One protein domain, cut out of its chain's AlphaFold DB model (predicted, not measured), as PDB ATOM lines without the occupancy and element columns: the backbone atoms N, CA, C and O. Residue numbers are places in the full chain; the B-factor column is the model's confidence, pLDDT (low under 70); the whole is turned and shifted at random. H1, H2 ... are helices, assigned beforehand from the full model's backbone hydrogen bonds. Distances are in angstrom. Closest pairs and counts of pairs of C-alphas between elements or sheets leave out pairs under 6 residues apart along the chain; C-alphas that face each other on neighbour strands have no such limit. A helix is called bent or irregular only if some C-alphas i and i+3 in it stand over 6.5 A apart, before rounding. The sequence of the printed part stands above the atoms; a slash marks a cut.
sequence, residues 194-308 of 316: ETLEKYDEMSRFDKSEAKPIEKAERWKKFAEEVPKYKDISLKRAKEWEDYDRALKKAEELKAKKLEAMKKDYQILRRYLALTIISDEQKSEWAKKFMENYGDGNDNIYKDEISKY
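This is residues 194 to 308 of the 316 residues of the protein "FlgO domain-containing protein" of Elusimicrobia bacterium (UniProt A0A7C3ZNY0). One long helix, H3, makes a rod; H2 folds back along one end with H1 folded back on it, and H4 folds back along the other end with small H5 on it. Residues 248 to 253 of H3, between these ends, stand free. The printed part has 115 residues, five named helices, H1 to H5 in order, and no named strand: all helix, extended, radius of gyration of the C-alphas 24.3 A, spans 79 by 17 by 15 A.

Find C-alpha 194 at (180.003, 211.601, 192.078), where H1, residues 194 to 206, begins. Then come H2, 212 to 225, and H3, 227 to 272, 65.4 A long, irregular with C-alphas 228 and 231 7.9 A apart. H4, 279 to 293, precedes H5, 302 to 306, ending at (177.769, 158.845, 225.053).

Look for closest C-alphas: H1, with residues 202 to 206 alone, touches H2 at Asp 206 and Lys 215, 6.0 A; H3, with 229 to 244 alone, touches H2 at Ala 237 and Ala 216, 3.9 A; H3, with 257 to 272 alone, touches H4 at Leu 272 and Lys 282, 5.9 A. These three hairpins have shallow tilts of 9, 14 and 13 degrees. H4, with 286 to 290 alone, touches H5 at Ala 286 and Ile 305, 5.8 A. Every O i to N i+4 pair is within hydrogen-bond range in H1, H2, H4 and H5, and 39 of 42 in H3.

The farthest C-alphas, Glu 194 and Ile 276, are 79.1 A apart. The printed part has no cut, no link is long, and no printed residue is under 70 in pLDDT.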
ATOM      1  N   GLU A 194     180.036 212.858 192.831       83.75
ATOM      2  CA  GLU A 194     180.003 211.601 192.078       83.75
ATOM      3  C   GLU A 194     180.931 210.543 192.704       83.75
ATOM      4  O   GLU A 194     180.611 209.352 192.767       83.75
ATOM      5  N   THR A 195     182.086 210.971 193.218       83.12
ATOM      6  CA  THR A 195     183.047 210.087 193.889       83.12
ATOM      7  C   THR A 195     182.500 209.586 195.230       83.12
ATOM      8  O   THR A 195     182.680 208.412 195.572       83.12
ATOM      9  N   LEU A 196     181.788 210.445 195.966       84.06
ATOM     10  CA  LEU A 196     181.152 210.090 197.238       84.06
ATOM     11  C   LEU A 196     179.966 209.141 197.046       84.06
ATOM     12  O   LEU A 196     179.839 208.177 197.801       84.06
ATOM     13  N   GLU A 197     179.138 209.363 196.027       88.56
ATOM     14  CA  GLU A 197     178.020 208.477 195.688       88.56
ATOM     15  C   GLU A 197     178.513 207.073 195.319       88.56
ATOM     16  O   GLU A 197     178.048 206.081 195.886       88.56
ATOM     17  N   LYS A 198     179.535 206.974 194.455       88.06
ATOM     18  CA  LYS A 198     180.139 205.680 194.094       88.06
ATOM     19  C   LYS A 198     180.742 204.966 195.307       88.06
ATOM     20  O   LYS A 198     180.626 203.745 195.430       88.06
ATOM     21  N   TYR A 199     181.379 205.706 196.218       87.50
ATOM     22  CA  TYR A 199     181.908 205.128 197.454       87.50
ATOM     23  C   TYR A 199     180.788 204.638 198.389       87.50
ATOM     24  O   TYR A 199     180.901 203.553 198.966       87.50
ATOM     25  N   ASP A 200     179.691 205.390 198.523       90.44
ATOM     26  CA  ASP A 200     178.536 204.986 199.335       90.44
ATOM     27  C   ASP A 200     177.884 203.706 198.796       90.44
ATOM     28  O   ASP A 200     177.630 202.766 199.555       90.44
ATOM     29  N   GLU A 201     177.699 203.599 197.480       91.56
ATOM     30  CA  GLU A 201     177.218 202.369 196.846       91.56
ATOM     31  C   GLU A 201     178.122 201.167 197.152       91.56
ATOM     32  O   GLU A 201     177.637 200.079 197.486       91.56
ATOM     33  N   MET A 202     179.443 201.364 197.085       92.44
ATOM     34  CA  MET A 202     180.416 200.320 197.400       92.44
ATOM     35  C   MET A 202     180.341 199.905 198.878       92.44
ATOM     36  O   MET A 202     180.313 198.714 199.195       92.44
ATOM     37  N   SER A 203     180.216 200.876 199.785       88.31
ATOM     38  CA  SER A 203     180.038 200.655 201.225       88.31
ATOM     39  C   SER A 203     178.760 199.870 201.546       88.31
ATOM     40  O   SER A 203     178.776 198.954 202.375       88.31
ATOM     41  N   ARG A 204     177.647 200.165 200.863       92.75
ATOM     42  CA  ARG A 204     176.392 199.407 201.005       92.75
ATOM     43  C   ARG A 204     176.548 197.968 200.523       92.75
ATOM     44  O   ARG A 204     176.088 197.048 201.198       92.75
ATOM     45  N   PHE A 205     177.227 197.754 199.395       92.44
ATOM     46  CA  PHE A 205     177.467 196.405 198.885       92.44
ATOM     47  C   PHE A 205     178.377 195.571 199.797       92.44
ATOM     48  O   PHE A 205     178.102 194.390 200.009       92.44
ATOM     49  N   ASP A 206     179.417 196.168 200.389       91.38
ATOM     50  CA  ASP A 206     180.319 195.497 201.339       91.38
ATOM     51  C   ASP A 206     179.562 194.862 202.522       91.38
ATOM     52  O   ASP A 206     179.900 193.765 202.973       91.38
ATOM     53  N   LYS A 207     178.478 195.510 202.965       94.19
ATOM     54  CA  LYS A 207     177.625 195.077 204.086       94.19
ATOM     55  C   LYS A 207     176.531 194.077 203.698       94.19
ATOM     56  O   LYS A 207     175.821 193.596 204.574       94.19
ATOM     57  N   SER A 208     176.379 193.768 202.412       95.25
ATOM     58  CA  SER A 208     175.355 192.839 201.920       95.25
ATOM     59  C   SER A 208     175.695 191.367 202.201       95.25
ATOM     60  O   SER A 208     176.786 191.041 202.670       95.25
ATOM     61  N   GLU A 209     174.785 190.458 201.852       95.00
ATOM     62  CA  GLU A 209     174.985 189.002 201.945       95.00
ATOM     63  C   GLU A 209     175.783 188.401 200.768       95.00
ATOM     64  O   GLU A 209     175.889 187.181 200.651       95.00
ATOM     65  N   ALA A 210     176.355 189.233 199.888       95.44
ATOM     66  CA  ALA A 210     177.175 188.772 198.768       95.44
ATOM     67  C   ALA A 210     178.362 187.908 199.229       95.44
ATOM     68  O   ALA A 210     178.873 188.058 200.348       95.44
ATOM     69  N   LYS A 211     178.845 187.021 198.350       96.25
ATOM     70  CA  LYS A 211     179.957 186.135 198.710       96.25
ATOM     71  C   LYS A 211     181.234 186.949 198.945       96.25
ATOM     72  O   LYS A 211     181.463 187.934 198.242       96.25
ATOM     73  N   PRO A 212     182.116 186.521 199.867       96.50
ATOM     74  CA  PRO A 212     183.385 187.202 200.124       96.50
ATOM     75  C   PRO A 212     184.196 187.508 198.859       96.50
ATOM     76  O   PRO A 212     184.655 188.633 198.681       96.50
ATOM     77  N   ILE A 213     184.308 186.547 197.936       96.69
ATOM     78  CA  ILE A 213     185.063 186.748 196.694       96.69
ATOM     79  C   ILE A 213     184.430 187.796 195.763       96.69
ATOM     80  O   ILE A 213     185.142 188.611 195.186       96.69
ATOM     81  N   GLU A 214     183.100 187.860 195.690       96.56
ATOM     82  CA  GLU A 214     182.374 188.859 194.889       96.56
ATOM     83  C   GLU A 214     182.569 190.269 195.473       96.56
ATOM     84  O   GLU A 214     182.742 191.244 194.740       96.56
ATOM     85  N   LYS A 215     182.608 190.384 196.810       96.31
ATOM     86  CA  LYS A 215     182.956 191.633 197.506       96.31
ATOM     87  C   LYS A 215     184.380 192.072 197.197       96.31
ATOM     88  O   LYS A 215     184.598 193.250 196.914       96.31
ATOM     89  N   ALA A 216     185.332 191.140 197.209       96.38
ATOM     90  CA  ALA A 216     186.716 191.432 196.862       96.38
ATOM     91  C   ALA A 216     186.856 191.952 195.425       96.38
ATOM     92  O   ALA A 216     187.483 192.987 195.202       96.38
ATOM     93  N   GLU A 217     186.249 191.268 194.455       97.31
ATOM     94  CA  GLU A 217     186.280 191.662 193.043       97.31
ATOM     95  C   GLU A 217     185.675 193.050 192.825       97.31
ATOM     96  O   GLU A 217     186.258 193.877 192.122       97.31
ATOM     97  N   ARG A 218     184.549 193.350 193.482       95.69
ATOM     98  CA  ARG A 218     183.915 194.665 193.359       95.69
ATOM     99  C   ARG A 218     184.767 195.783 193.964       95.69
ATOM    100  O   ARG A 218     184.875 196.839 193.351       95.69
ATOM    101  N   TRP A 219     185.441 195.545 195.093       96.44
ATOM    102  CA  TRP A 219     186.410 196.501 195.646       96.44
ATOM    103  C   TRP A 219     187.623 196.720 194.733       96.44
ATOM    104  O   TRP A 219     188.091 197.851 194.622       96.44
ATOM    105  N   LYS A 220     188.121 195.680 194.047       97.31
ATOM    106  CA  LYS A 220     189.196 195.835 193.048       97.31
ATOM    107  C   LYS A 220     188.746 196.676 191.864       97.31
ATOM    108  O   LYS A 220     189.452 197.599 191.480       97.31
ATOM    109  N   LYS A 221     187.557 196.392 191.331       96.00
ATOM    110  CA  LYS A 221     186.976 197.170 190.236       96.00
ATOM    111  C   LYS A 221     186.784 198.636 190.637       96.00
ATOM    112  O   LYS A 221     187.204 199.528 189.913       96.00
ATOM    113  N   PHE A 222     186.253 198.889 191.832       95.38
ATOM    114  CA  PHE A 222     186.119 200.246 192.363       95.38
ATOM    115  C   PHE A 222     187.480 200.955 192.516       95.38
ATOM    116  O   PHE A 222     187.591 202.143 192.231       95.38
ATOM    117  N   ALA A 223     188.541 200.229 192.887       95.38
ATOM    118  CA  ALA A 223     189.901 200.770 192.957       95.38
ATOM    119  C   ALA A 223     190.469 201.206 191.589       95.38
ATOM    120  O   ALA A 223     191.331 202.086 191.537       95.38
ATOM    121  N   GLU A 224     190.019 200.582 190.495       95.00
ATOM    122  CA  GLU A 224     190.361 200.967 189.118       95.00
ATOM    123  C   GLU A 224     189.536 202.173 188.653       95.00
ATOM    124  O   GLU A 224     190.082 203.098 188.054       95.00
ATOM    125  N   GLU A 225     188.237 202.173 188.961       92.69
ATOM    126  CA  GLU A 225     187.293 203.225 188.566       92.69
ATOM    127  C   GLU A 225     187.504 204.533 189.338       92.69
ATOM    128  O   GLU A 225     187.268 205.614 188.798       92.69
ATOM    129  N   VAL A 226     187.974 204.450 190.588       91.88
ATOM    130  CA  VAL A 226     188.166 205.598 191.479       91.88
ATOM    131  C   VAL A 226     189.580 205.570 192.083       91.88
ATOM    132  O   VAL A 226     189.764 205.179 193.241       91.88
ATOM    133  N   PRO A 227     190.615 206.025 191.334       91.44
ATOM    134  CA  PRO A 227     192.022 205.940 191.747       91.44
ATOM    135  C   PRO A 227     192.335 206.559 193.113       91.44
ATOM    136  O   PRO A 227     193.281 206.145 193.780       91.44
ATOM    137  N   LYS A 228     191.533 207.533 193.552       88.12
ATOM    138  CA  LYS A 228     191.658 208.188 194.856       88.12
ATOM    139  C   LYS A 228     191.524 207.226 196.039       88.12
ATOM    140  O   LYS A 228     192.263 207.347 197.010       88.12
ATOM    141  N   TYR A 229     190.615 206.257 195.947       90.38
ATOM    142  CA  TYR A 229     190.400 205.247 196.986       90.38
ATOM    143  C   TYR A 229     191.130 203.938 196.695       90.38
ATOM    144  O   TYR A 229     190.940 202.953 197.403       90.38
ATOM    145  N   LYS A 230     191.998 203.916 195.680       91.31
ATOM    146  CA  LYS A 230     192.646 202.696 195.205       91.31
ATOM    147  C   LYS A 230     193.285 201.884 196.326       91.31
ATOM    148  O   LYS A 230     193.014 200.694 196.438       91.31
ATOM    149  N   ASP A 231     194.079 202.512 197.188       90.44
ATOM    150  CA  ASP A 231     194.820 201.788 198.225       90.44
ATOM    151  C   ASP A 231     193.902 201.191 199.298       90.44
ATOM    152  O   ASP A 231     194.059 200.024 199.668       90.44
ATOM    153  N   ILE A 232     192.908 201.954 199.772       89.81
ATOM    154  CA  ILE A 232     191.950 201.458 200.770       89.81
ATOM    155  C   ILE A 232     191.057 200.364 200.179       89.81
ATOM    156  O   ILE A 232     190.802 199.355 200.835       89.81
ATOM    157  N   SER A 233     190.654 200.510 198.921       92.94
ATOM    158  CA  SER A 233     189.826 199.545 198.210       92.94
ATOM    159  C   SER A 233     190.582 198.258 197.892       92.94
ATOM    160  O   SER A 233     190.059 197.176 198.138       92.94
ATOM    161  N   LEU A 234     191.842 198.332 197.454       94.25
ATOM    162  CA  LEU A 234     192.685 197.147 197.261       94.25
ATOM    163  C   LEU A 234     192.992 196.441 198.584       94.25
ATOM    164  O   LEU A 234     192.971 195.209 198.641       94.25
ATOM    165  N   LYS A 235     193.234 197.196 199.664       94.50
ATOM    166  CA  LYS A 235     193.379 196.623 201.007       94.50
ATOM    167  C   LYS A 235     192.107 195.879 201.415       94.50
ATOM    168  O   LYS A 235     192.189 194.725 201.828       94.50
ATOM    169  N   ARG A 236     190.942 196.510 201.257       95.75
ATOM    170  CA  ARG A 236     189.651 195.911 201.603       95.75
ATOM    171  C   ARG A 236     189.333 194.686 200.747       95.75
ATOM    172  O   ARG A 236     188.844 193.687 201.268       95.75
ATOM    173  N   ALA A 237     189.667 194.722 199.459       95.88
ATOM    174  CA  ALA A 237     189.560 193.562 198.586       95.88
ATOM    175  C   ALA A 237     190.392 192.390 199.113       95.88
ATOM    176  O   ALA A 237     189.876 191.285 199.249       95.88
ATOM    177  N   LYS A 238     191.655 192.644 199.478       95.62
ATOM    178  CA  LYS A 238     192.549 191.621 200.026       95.62
ATOM    179  C   LYS A 238     192.017 191.012 201.326       95.62
ATOM    180  O   LYS A 238     192.095 189.800 201.490       95.62
ATOM    181  N   GLU A 239     191.446 191.817 202.222       95.81
ATOM    182  CA  GLU A 239     190.810 191.315 203.451       95.81
ATOM    183  C   GLU A 239     189.696 190.303 203.141       95.81
ATOM    184  O   GLU A 239     189.629 189.243 203.764       95.81
ATOM    185  N   TRP A 240     188.856 190.595 202.145       96.88
ATOM    186  CA  TRP A 240     187.811 189.674 201.704       96.88
ATOM    187  C   TRP A 240     188.357 188.414 201.025       96.88
ATOM    188  O   TRP A 240     187.815 187.333 201.249       96.88
ATOM    189  N   GLU A 241     189.438 188.512 200.246       97.00
ATOM    190  CA  GLU A 241     190.108 187.339 199.659       97.00
ATOM    191  C   GLU A 241     190.739 186.437 200.720       97.00
ATOM    192  O   GLU A 241     190.652 185.210 200.640       97.00
ATOM    193  N   ASP A 242     191.384 187.035 201.720       94.00
ATOM    194  CA  ASP A 242     191.984 186.301 202.826       94.00
ATOM    195  C   ASP A 242     190.896 185.628 203.677       94.00
ATOM    196  O   ASP A 242     191.053 184.463 204.059       94.00
ATOM    197  N   TYR A 243     189.762 186.304 203.894       95.44
ATOM    198  CA  TYR A 243     188.587 185.719 204.541       95.44
ATOM    199  C   TYR A 243     187.994 184.556 203.734       95.44
ATOM    200  O   TYR A 243     187.753 183.489 204.295       95.44
ATOM    201  N   ASP A 244     187.813 184.712 202.418       96.56
ATOM    202  CA  ASP A 244     187.332 183.647 201.526       96.56
ATOM    203  C   ASP A 244     188.247 182.412 201.572       96.56
ATOM    204  O   ASP A 244     187.788 181.276 201.718       96.56
ATOM    205  N   ARG A 245     189.569 182.630 201.527       94.38
ATOM    206  CA  ARG A 245     190.569 181.559 201.634       94.38
ATOM    207  C   ARG A 245     190.499 180.858 202.990       94.38
ATOM    208  O   ARG A 245     190.587 179.631 203.047       94.38
ATOM    209  N   ALA A 246     190.354 181.619 204.075       93.88
ATOM    210  CA  ALA A 246     190.212 181.069 205.419       93.88
ATOM    211  C   ALA A 246     188.924 180.248 205.560       93.88
ATOM    212  O   ALA A 246     188.968 179.154 206.122       93.88
ATOM    213  N   LEU A 247     187.812 180.729 204.998       94.81
ATOM    214  CA  LEU A 247     186.526 180.037 204.994       94.81
ATOM    215  C   LEU A 247     186.622 178.698 204.256       94.81
ATOM    216  O   LEU A 247     186.325 177.660 204.844       94.81
ATOM    217  N   LYS A 248     187.149 178.698 203.026       93.88
ATOM    218  CA  LYS A 248     187.371 177.475 202.234       93.88
ATOM    219  C   LYS A 248     188.277 176.478 202.952       93.88
ATOM    220  O   LYS A 248     187.983 175.286 203.000       93.88
ATOM    221  N   LYS A 249     189.365 176.956 203.564       95.19
ATOM    222  CA  LYS A 249     190.266 176.105 204.354       95.19
ATOM    223  C   LYS A 249     189.558 175.519 205.577       95.19
ATOM    224  O   LYS A 249     189.769 174.356 205.903       95.19
ATOM    225  N   ALA A 250     188.731 176.304 206.264       93.69
ATOM    226  CA  ALA A 250     187.955 175.826 207.401       93.69
ATOM    227  C   ALA A 250     186.931 174.763 206.976       93.69
ATOM    228  O   ALA A 250     186.787 173.757 207.665       93.69
ATOM    229  N   GLU A 251     186.258 174.945 205.839       93.50
ATOM    230  CA  GLU A 251     185.352 173.949 205.253       93.50
ATOM    231  C   GLU A 251     186.086 172.656 204.883       93.50
ATOM    232  O   GLU A 251     185.640 171.570 205.254       93.50
ATOM    233  N   GLU A 252     187.254 172.758 204.246       95.06
ATOM    234  CA  GLU A 252     188.102 171.606 203.922       95.06
ATOM    235  C   GLU A 252     188.547 170.858 205.189       95.06
ATOM    236  O   GLU A 252     188.465 169.631 205.261       95.06
ATOM    237  N   LEU A 253     188.995 171.582 206.221       94.19
ATOM    238  CA  LEU A 253     189.388 170.987 207.500       94.19
ATOM    239  C   LEU A 253     188.203 170.336 208.216       94.19
ATOM    240  O   LEU A 253     188.365 169.251 208.774       94.19
ATOM    241  N   LYS A 254     187.012 170.944 208.174       93.06
ATOM    242  CA  LYS A 254     185.776 170.339 208.693       93.06
ATOM    243  C   LYS A 254     185.439 169.050 207.948       93.06
ATOM    244  O   LYS A 254     185.117 168.056 208.594       93.06
ATOM    245  N   ALA A 255     185.564 169.034 206.620       94.00
ATOM    246  CA  ALA A 255     185.352 167.834 205.814       94.00
ATOM    247  C   ALA A 255     186.357 166.727 206.175       94.00
ATOM    248  O   ALA A 255     185.950 165.601 206.451       94.00
ATOM    249  N   LYS A 256     187.650 167.057 206.294       95.19
ATOM    250  CA  LYS A 256     188.689 166.108 206.735       95.19
ATOM    251  C   LYS A 256     188.444 165.589 208.152       95.19
ATOM    252  O   LYS A 256     188.569 164.388 208.383       95.19
ATOM    253  N   LYS A 257     188.060 166.462 209.095       94.62
ATOM    254  CA  LYS A 257     187.674 166.072 210.465       94.62
ATOM    255  C   LYS A 257     186.502 165.091 210.424       94.62
ATOM    256  O   LYS A 257     186.554 164.064 211.093       94.62
ATOM    257  N   LEU A 258     185.479 165.368 209.613       94.94
ATOM    258  CA  LEU A 258     184.313 164.499 209.447       94.94
ATOM    259  C   LEU A 258     184.680 163.134 208.844       94.94
ATOM    260  O   LEU A 258     184.171 162.111 209.299       94.94
ATOM    261  N   GLU A 259     185.553 163.092 207.840       96.38
ATOM    262  CA  GLU A 259     186.033 161.838 207.247       96.38
ATOM    263  C   GLU A 259     186.851 161.000 208.236       96.38
ATOM    264  O   GLU A 259     186.597 159.800 208.372       96.38
ATOM    265  N   ALA A 260     187.782 161.625 208.963       96.69
ATOM    266  CA  ALA A 260     188.553 160.970 210.017       96.69
ATOM    267  C   ALA A 260     187.630 160.422 211.115       96.69
ATOM    268  O   ALA A 260     187.708 159.241 211.452       96.69
ATOM    269  N   MET A 261     186.670 161.234 211.569       97.38
ATOM    270  CA  MET A 261     185.672 160.842 212.563       97.38
ATOM    271  C   MET A 261     184.857 159.632 212.109       97.38
ATOM    272  O   MET A 261     184.699 158.674 212.862       97.38
ATOM    273  N   LYS A 262     184.368 159.638 210.862       97.38
ATOM    274  CA  LYS A 262     183.659 158.492 210.278       97.38
ATOM    275  C   LYS A 262     184.537 157.248 210.291       97.38
ATOM    276  O   LYS A 262     184.079 156.199 210.732       97.38
ATOM    277  N   LYS A 263     185.786 157.348 209.834       97.88
ATOM    278  CA  LYS A 263     186.719 156.215 209.785       97.88
ATOM    279  C   LYS A 263     186.994 155.640 211.176       97.88
ATOM    280  O   LYS A 263     186.891 154.427 211.358       97.88
ATOM    281  N   ASP A 264     187.294 156.490 212.147       97.56
ATOM    282  CA  ASP A 264     187.589 156.063 213.513       97.56
ATOM    283  C   ASP A 264     186.354 155.460 214.180       97.56
ATOM    284  O   ASP A 264     186.444 154.402 214.803       97.56
ATOM    285  N   TYR A 265     185.175 156.053 213.965       97.62
ATOM    286  CA  TYR A 265     183.914 155.515 214.463       97.62
ATOM    287  C   TYR A 265     183.622 154.117 213.899       97.62
ATOM    288  O   TYR A 265     183.206 153.223 214.634       97.62
ATOM    289  N   GLN A 266     183.890 153.876 212.609       97.62
ATOM    290  CA  GLN A 266     183.722 152.553 211.990       97.62
ATOM    291  C   GLN A 266     184.571 151.465 212.656       97.62
ATOM    292  O   GLN A 266     184.150 150.306 212.717       97.62
ATOM    293  N   ILE A 267     185.757 151.821 213.148       97.00
ATOM    294  CA  ILE A 267     186.633 150.913 213.888       97.00
ATOM    295  C   ILE A 267     186.114 150.762 215.319       97.00
ATOM    296  O   ILE A 267     185.859 149.642 215.767       97.00
ATOM    297  N   LEU A 268     185.896 151.882 216.009       97.31
ATOM    298  CA  LEU A 268     185.461 151.921 217.401       97.31
ATOM    299  C   LEU A 268     184.154 151.153 217.612       97.31
ATOM    300  O   LEU A 268     184.090 150.293 218.487       97.31
ATOM    301  N   ARG A 269     183.141 151.361 216.763       97.19
ATOM    302  CA  ARG A 269     181.845 150.672 216.875       97.19
ATOM    303  C   ARG A 269     181.976 149.145 216.837       97.19
ATOM    304  O   ARG A 269     181.202 148.448 217.485       97.19
ATOM    305  N   ARG A 270     182.957 148.607 216.096       97.00
ATOM    306  CA  ARG A 270     183.203 147.156 216.027       97.00
ATOM    307  C   ARG A 270     183.757 146.642 217.347       97.00
ATOM    308  O   ARG A 270     183.322 145.593 217.800       97.00
ATOM    309  N   TYR A 271     184.676 147.384 217.958       96.19
ATOM    310  CA  TYR A 271     185.224 147.063 219.273       96.19
ATOM    311  C   TYR A 271     184.177 147.182 220.386       96.19
ATOM    312  O   TYR A 271     184.067 146.283 221.217       96.19
ATOM    313  N   LEU A 272     183.362 148.240 220.364       95.56
ATOM    314  CA  LEU A 272     182.281 148.456 221.333       95.56
ATOM    315  C   LEU A 272     181.239 147.321 221.322       95.56
ATOM    316  O   LEU A 272     180.670 147.000 222.366       95.56
ATOM    317  N   ALA A 273     181.031 146.675 220.170       95.25
ATOM    318  CA  ALA A 273     180.103 145.555 220.009       95.25
ATOM    319  C   ALA A 273     180.624 144.203 220.544       95.25
ATOM    320  O   ALA A 273     179.847 143.257 220.658       95.25
ATOM    321  N   LEU A 274     181.918 144.074 220.862       96.12
ATOM    322  CA  LEU A 274     182.489 142.814 221.346       96.12
ATOM    323  C   LEU A 274     182.158 142.590 222.829       96.12
ATOM    324  O   LEU A 274     182.394 143.454 223.672       96.12
ATOM    325  N   THR A 275     181.660 141.401 223.169       95.00
ATOM    326  CA  THR A 275     181.342 141.008 224.557       95.00
ATOM    327  C   THR A 275     182.579 140.664 225.386       95.00
ATOM    328  O   THR A 275     182.525 140.710 226.607       95.00
ATOM    329  N   ILE A 276     183.699 140.346 224.728       95.19
ATOM    330  CA  ILE A 276     184.980 140.023 225.377       95.19
ATOM    331  C   ILE A 276     185.735 141.254 225.901       95.19
ATOM    332  O   ILE A 276     186.693 141.098 226.649       95.19
ATOM    333  N   ILE A 277     185.344 142.462 225.487       94.50
ATOM    334  CA  ILE A 277     185.952 143.719 225.942       94.50
ATOM    335  C   ILE A 277     185.153 144.239 227.140       94.50
ATOM    336  O   ILE A 277     183.924 144.313 227.056       94.50
ATOM    337  N   SER A 278     185.841 144.625 228.221       95.44
ATOM    338  CA  SER A 278     185.198 145.150 229.431       95.44
ATOM    339  C   SER A 278     184.556 146.521 229.204       95.44
ATOM    340  O   SER A 278     184.980 147.295 228.342       95.44
ATOM    341  N   ASP A 279     183.548 146.849 230.012       93.50
ATOM    342  CA  ASP A 279     182.871 148.146 229.929       93.50
ATOM    343  C   ASP A 279     183.807 149.313 230.276       93.50
ATOM    344  O   ASP A 279     183.720 150.366 229.651       93.50
ATOM    345  N   GLU A 280     184.771 149.109 231.180       94.06
ATOM    346  CA  GLU A 280     185.811 150.095 231.506       94.06
ATOM    347  C   GLU A 280     186.654 150.457 230.273       94.06
ATOM    348  O   GLU A 280     186.782 151.632 229.932       94.06
ATOM    349  N   GLN A 281     187.142 149.457 229.528       95.25
ATOM    350  CA  GLN A 281     187.916 149.689 228.303       95.25
ATOM    351  C   GLN A 281     187.084 150.377 227.215       95.25
ATOM    352  O   GLN A 281     187.566 151.284 226.534       95.25
ATOM    353  N   LYS A 282     185.817 149.974 227.058       95.62
ATOM    354  CA  LYS A 282     184.882 150.637 226.134       95.62
ATOM    355  C   LYS A 282     184.679 152.100 226.510       95.62
ATOM    356  O   LYS A 282     184.661 152.954 225.624       95.62
ATOM    357  N   SER A 283     184.576 152.383 227.806       95.12
ATOM    358  CA  SER A 283     184.417 153.730 228.336       95.12
ATOM    359  C   SER A 283     185.642 154.604 228.091       95.12
ATOM    360  O   SER A 283     185.511 155.732 227.616       95.12
ATOM    361  N   GLU A 284     186.848 154.069 228.300       95.44
ATOM    362  CA  GLU A 284     188.089 154.772 227.971       95.44
ATOM    363  C   GLU A 284     188.191 155.112 226.479       95.44
ATOM    364  O   GLU A 284     188.594 156.218 226.113       95.44
ATOM    365  N   TRP A 285     187.831 154.179 225.593       97.00
ATOM    366  CA  TRP A 285     187.859 154.428 224.151       97.00
ATOM    367  C   TRP A 285     186.794 155.429 223.712       97.00
ATOM    368  O   TRP A 285     187.086 156.298 222.890       97.00
ATOM    369  N   ALA A 286     185.589 155.349 224.281       95.50
ATOM    370  CA  ALA A 286     184.538 156.338 224.078       95.50
ATOM    371  C   ALA A 286     185.000 157.731 224.530       95.50
ATOM    372  O   ALA A 286     184.866 158.691 223.774       95.50
ATOM    373  N   LYS A 287     185.639 157.837 225.702       95.12
ATOM    374  CA  LYS A 287     186.208 159.094 226.204       95.12
ATOM    375  C   LYS A 287     187.262 159.657 225.251       95.12
ATOM    376  O   LYS A 287     187.144 160.808 224.852       95.12
ATOM    377  N   LYS A 288     188.220 158.839 224.801       96.00
ATOM    378  CA  LYS A 288     189.244 159.257 223.820       96.00
ATOM    379  C   LYS A 288     188.635 159.732 222.498       96.00
ATOM    380  O   LYS A 288     189.124 160.683 221.895       96.00
ATOM    381  N   PHE A 289     187.567 159.082 222.035       96.50
ATOM    382  CA  PHE A 289     186.850 159.515 220.837       96.50
ATOM    383  C   PHE A 289     186.218 160.901 221.032       96.50
ATOM    384  O   PHE A 289     186.360 161.769 220.173       96.50
ATOM    385  N   MET A 290     185.574 161.126 222.179       94.12
ATOM    386  CA  MET A 290     184.965 162.414 222.522       94.12
ATOM    387  C   MET A 290     186.005 163.515 222.758       94.12
ATOM    388  O   MET A 290     185.786 164.643 222.334       94.12
ATOM    389  N   GLU A 291     187.162 163.201 223.346       94.19
ATOM    390  CA  GLU A 291     188.288 164.136 223.490       94.19
ATOM    391  C   GLU A 291     188.825 164.598 222.123       94.19
ATOM    392  O   GLU A 291     189.143 165.773 221.948       94.19
ATOM    393  N   ASN A 292     188.880 163.701 221.133       94.81
ATOM    394  CA  ASN A 292     189.395 164.017 219.797       94.81
ATOM    395  C   ASN A 292     188.394 164.774 218.911       94.81
ATOM    396  O   ASN A 292     188.793 165.631 218.119       94.81
ATOM    397  N   TYR A 293     187.103 164.445 218.999       95.19
ATOM    398  CA  TYR A 293     186.089 164.981 218.085       95.19
ATOM    399  C   TYR A 293     185.158 166.019 218.717       95.19
ATOM    400  O   TYR A 293     184.543 166.790 217.975       95.19
ATOM    401  N   GLY A 294     185.150 166.125 220.046       91.56
ATOM    402  CA  GLY A 294     184.311 167.025 220.830       91.56
ATOM    403  C   GLY A 294     182.951 166.421 221.186       91.56
ATOM    404  O   GLY A 294     182.530 165.398 220.645       91.56
ATOM    405  N   ASP A 295     182.242 167.089 222.090       86.69
ATOM    406  CA  ASP A 295     180.866 166.795 222.509       86.69
ATOM    407  C   ASP A 295     179.847 167.813 221.961       86.69
ATOM    408  O   ASP A 295     178.692 167.853 222.394       86.69
ATOM    409  N   GLY A 296     180.259 168.632 220.994       87.44
ATOM    410  CA  GLY A 296     179.409 169.595 220.301       87.44
ATOM    411  C   GLY A 296     178.539 168.971 219.205       87.44
ATOM    412  O   GLY A 296     178.627 167.784 218.890       87.44
ATOM    413  N   ASN A 297     177.709 169.809 218.580       84.56
ATOM    414  CA  ASN A 297     176.817 169.415 217.477       84.56
ATOM    415  C   ASN A 297     177.563 169.020 216.186       84.56
ATOM    416  O   ASN A 297     176.949 168.518 215.249       84.56
ATOM    417  N   ASP A 298     178.872 169.266 216.103       86.81
ATOM    418  CA  ASP A 298     179.721 168.862 214.982       86.81
ATOM    419  C   ASP A 298     180.159 167.386 215.059       86.81
ATOM    420  O   ASP A 298     180.615 166.833 214.054       86.81
ATOM    421  N   ASN A 299     179.972 166.725 216.209       93.75
ATOM    422  CA  ASN A 299     180.171 165.287 216.366       93.75
ATOM    423  C   ASN A 299     178.858 164.515 216.142       93.75
ATOM    424  O   ASN A 299     178.047 164.339 217.049       93.75
ATOM    425  N   ILE A 300     178.682 163.982 214.930       96.06
ATOM    426  CA  ILE A 300     177.466 163.248 214.533       96.06
ATOM    427  C   ILE A 300     177.259 161.910 215.263       96.06
ATOM    428  O   ILE A 300     176.185 161.330 215.150       96.06
ATOM    429  N   TYR A 301     178.269 161.401 215.976       96.50
ATOM    430  CA  TYR A 301     178.196 160.136 216.720       96.50
ATOM    431  C   TYR A 301     178.128 160.339 218.233       96.50
ATOM    432  O   TYR A 301     178.147 159.358 218.978       96.50
ATOM    433  N   LYS A 302     178.036 161.594 218.695       94.12
ATOM    434  CA  LYS A 302     177.978 161.955 220.114       94.12
ATOM    435  C   LYS A 302     176.997 161.080 220.888       94.12
ATOM    436  O   LYS A 302     177.389 160.469 221.877       94.12
ATOM    437  N   ASP A 303     175.749 160.995 220.443       93.44
ATOM    438  CA  ASP A 303     174.689 160.311 221.195       93.44
ATOM    439  C   ASP A 303     174.893 158.792 221.251       93.44
ATOM    440  O   ASP A 303     174.533 158.133 222.227       93.44
ATOM    441  N   GLU A 304     175.495 158.214 220.211       94.19
ATOM    442  CA  GLU A 304     175.815 156.788 220.165       94.19
ATOM    443  C   GLU A 304     176.987 156.454 221.094       94.19
ATOM    444  O   GLU A 304     176.922 155.472 221.834       94.19
ATOM    445  N   ILE A 305     178.024 157.293 221.094       94.38
ATOM    446  CA  ILE A 305     179.223 157.116 221.921       94.38
ATOM    447  C   ILE A 305     178.955 157.441 223.394       94.38
ATOM    448  O   ILE A 305     179.481 156.759 224.273       94.38
ATOM    449  N   SER A 306     178.085 158.411 223.682       92.19
ATOM    450  CA  SER A 306     177.769 158.845 225.053       92.19
ATOM    451  C   SER A 306     177.191 157.727 225.924       92.19
ATOM    452  O   SER A 306     177.346 157.759 227.137       92.19
ATOM    453  N   LYS A 307     176.600 156.688 225.318       92.81
ATOM    454  CA  LYS A 307     176.076 155.501 226.023       92.81
ATOM    455  C   LYS A 307     177.156 154.683 226.733       92.81
ATOM    456  O   LYS A 307     176.833 153.899 227.618       92.81
ATOM    457  N   TYR A 308     178.405 154.830 226.304       92.44
ATOM    458  CA  TYR A 308     179.558 154.108 226.838       92.44
ATOM    459  C   TYR A 308     180.381 154.962 227.806       92.44
ATOM    460  O   TYR A 308     181.304 154.454 228.436       92.44
TER     461      TYR A 308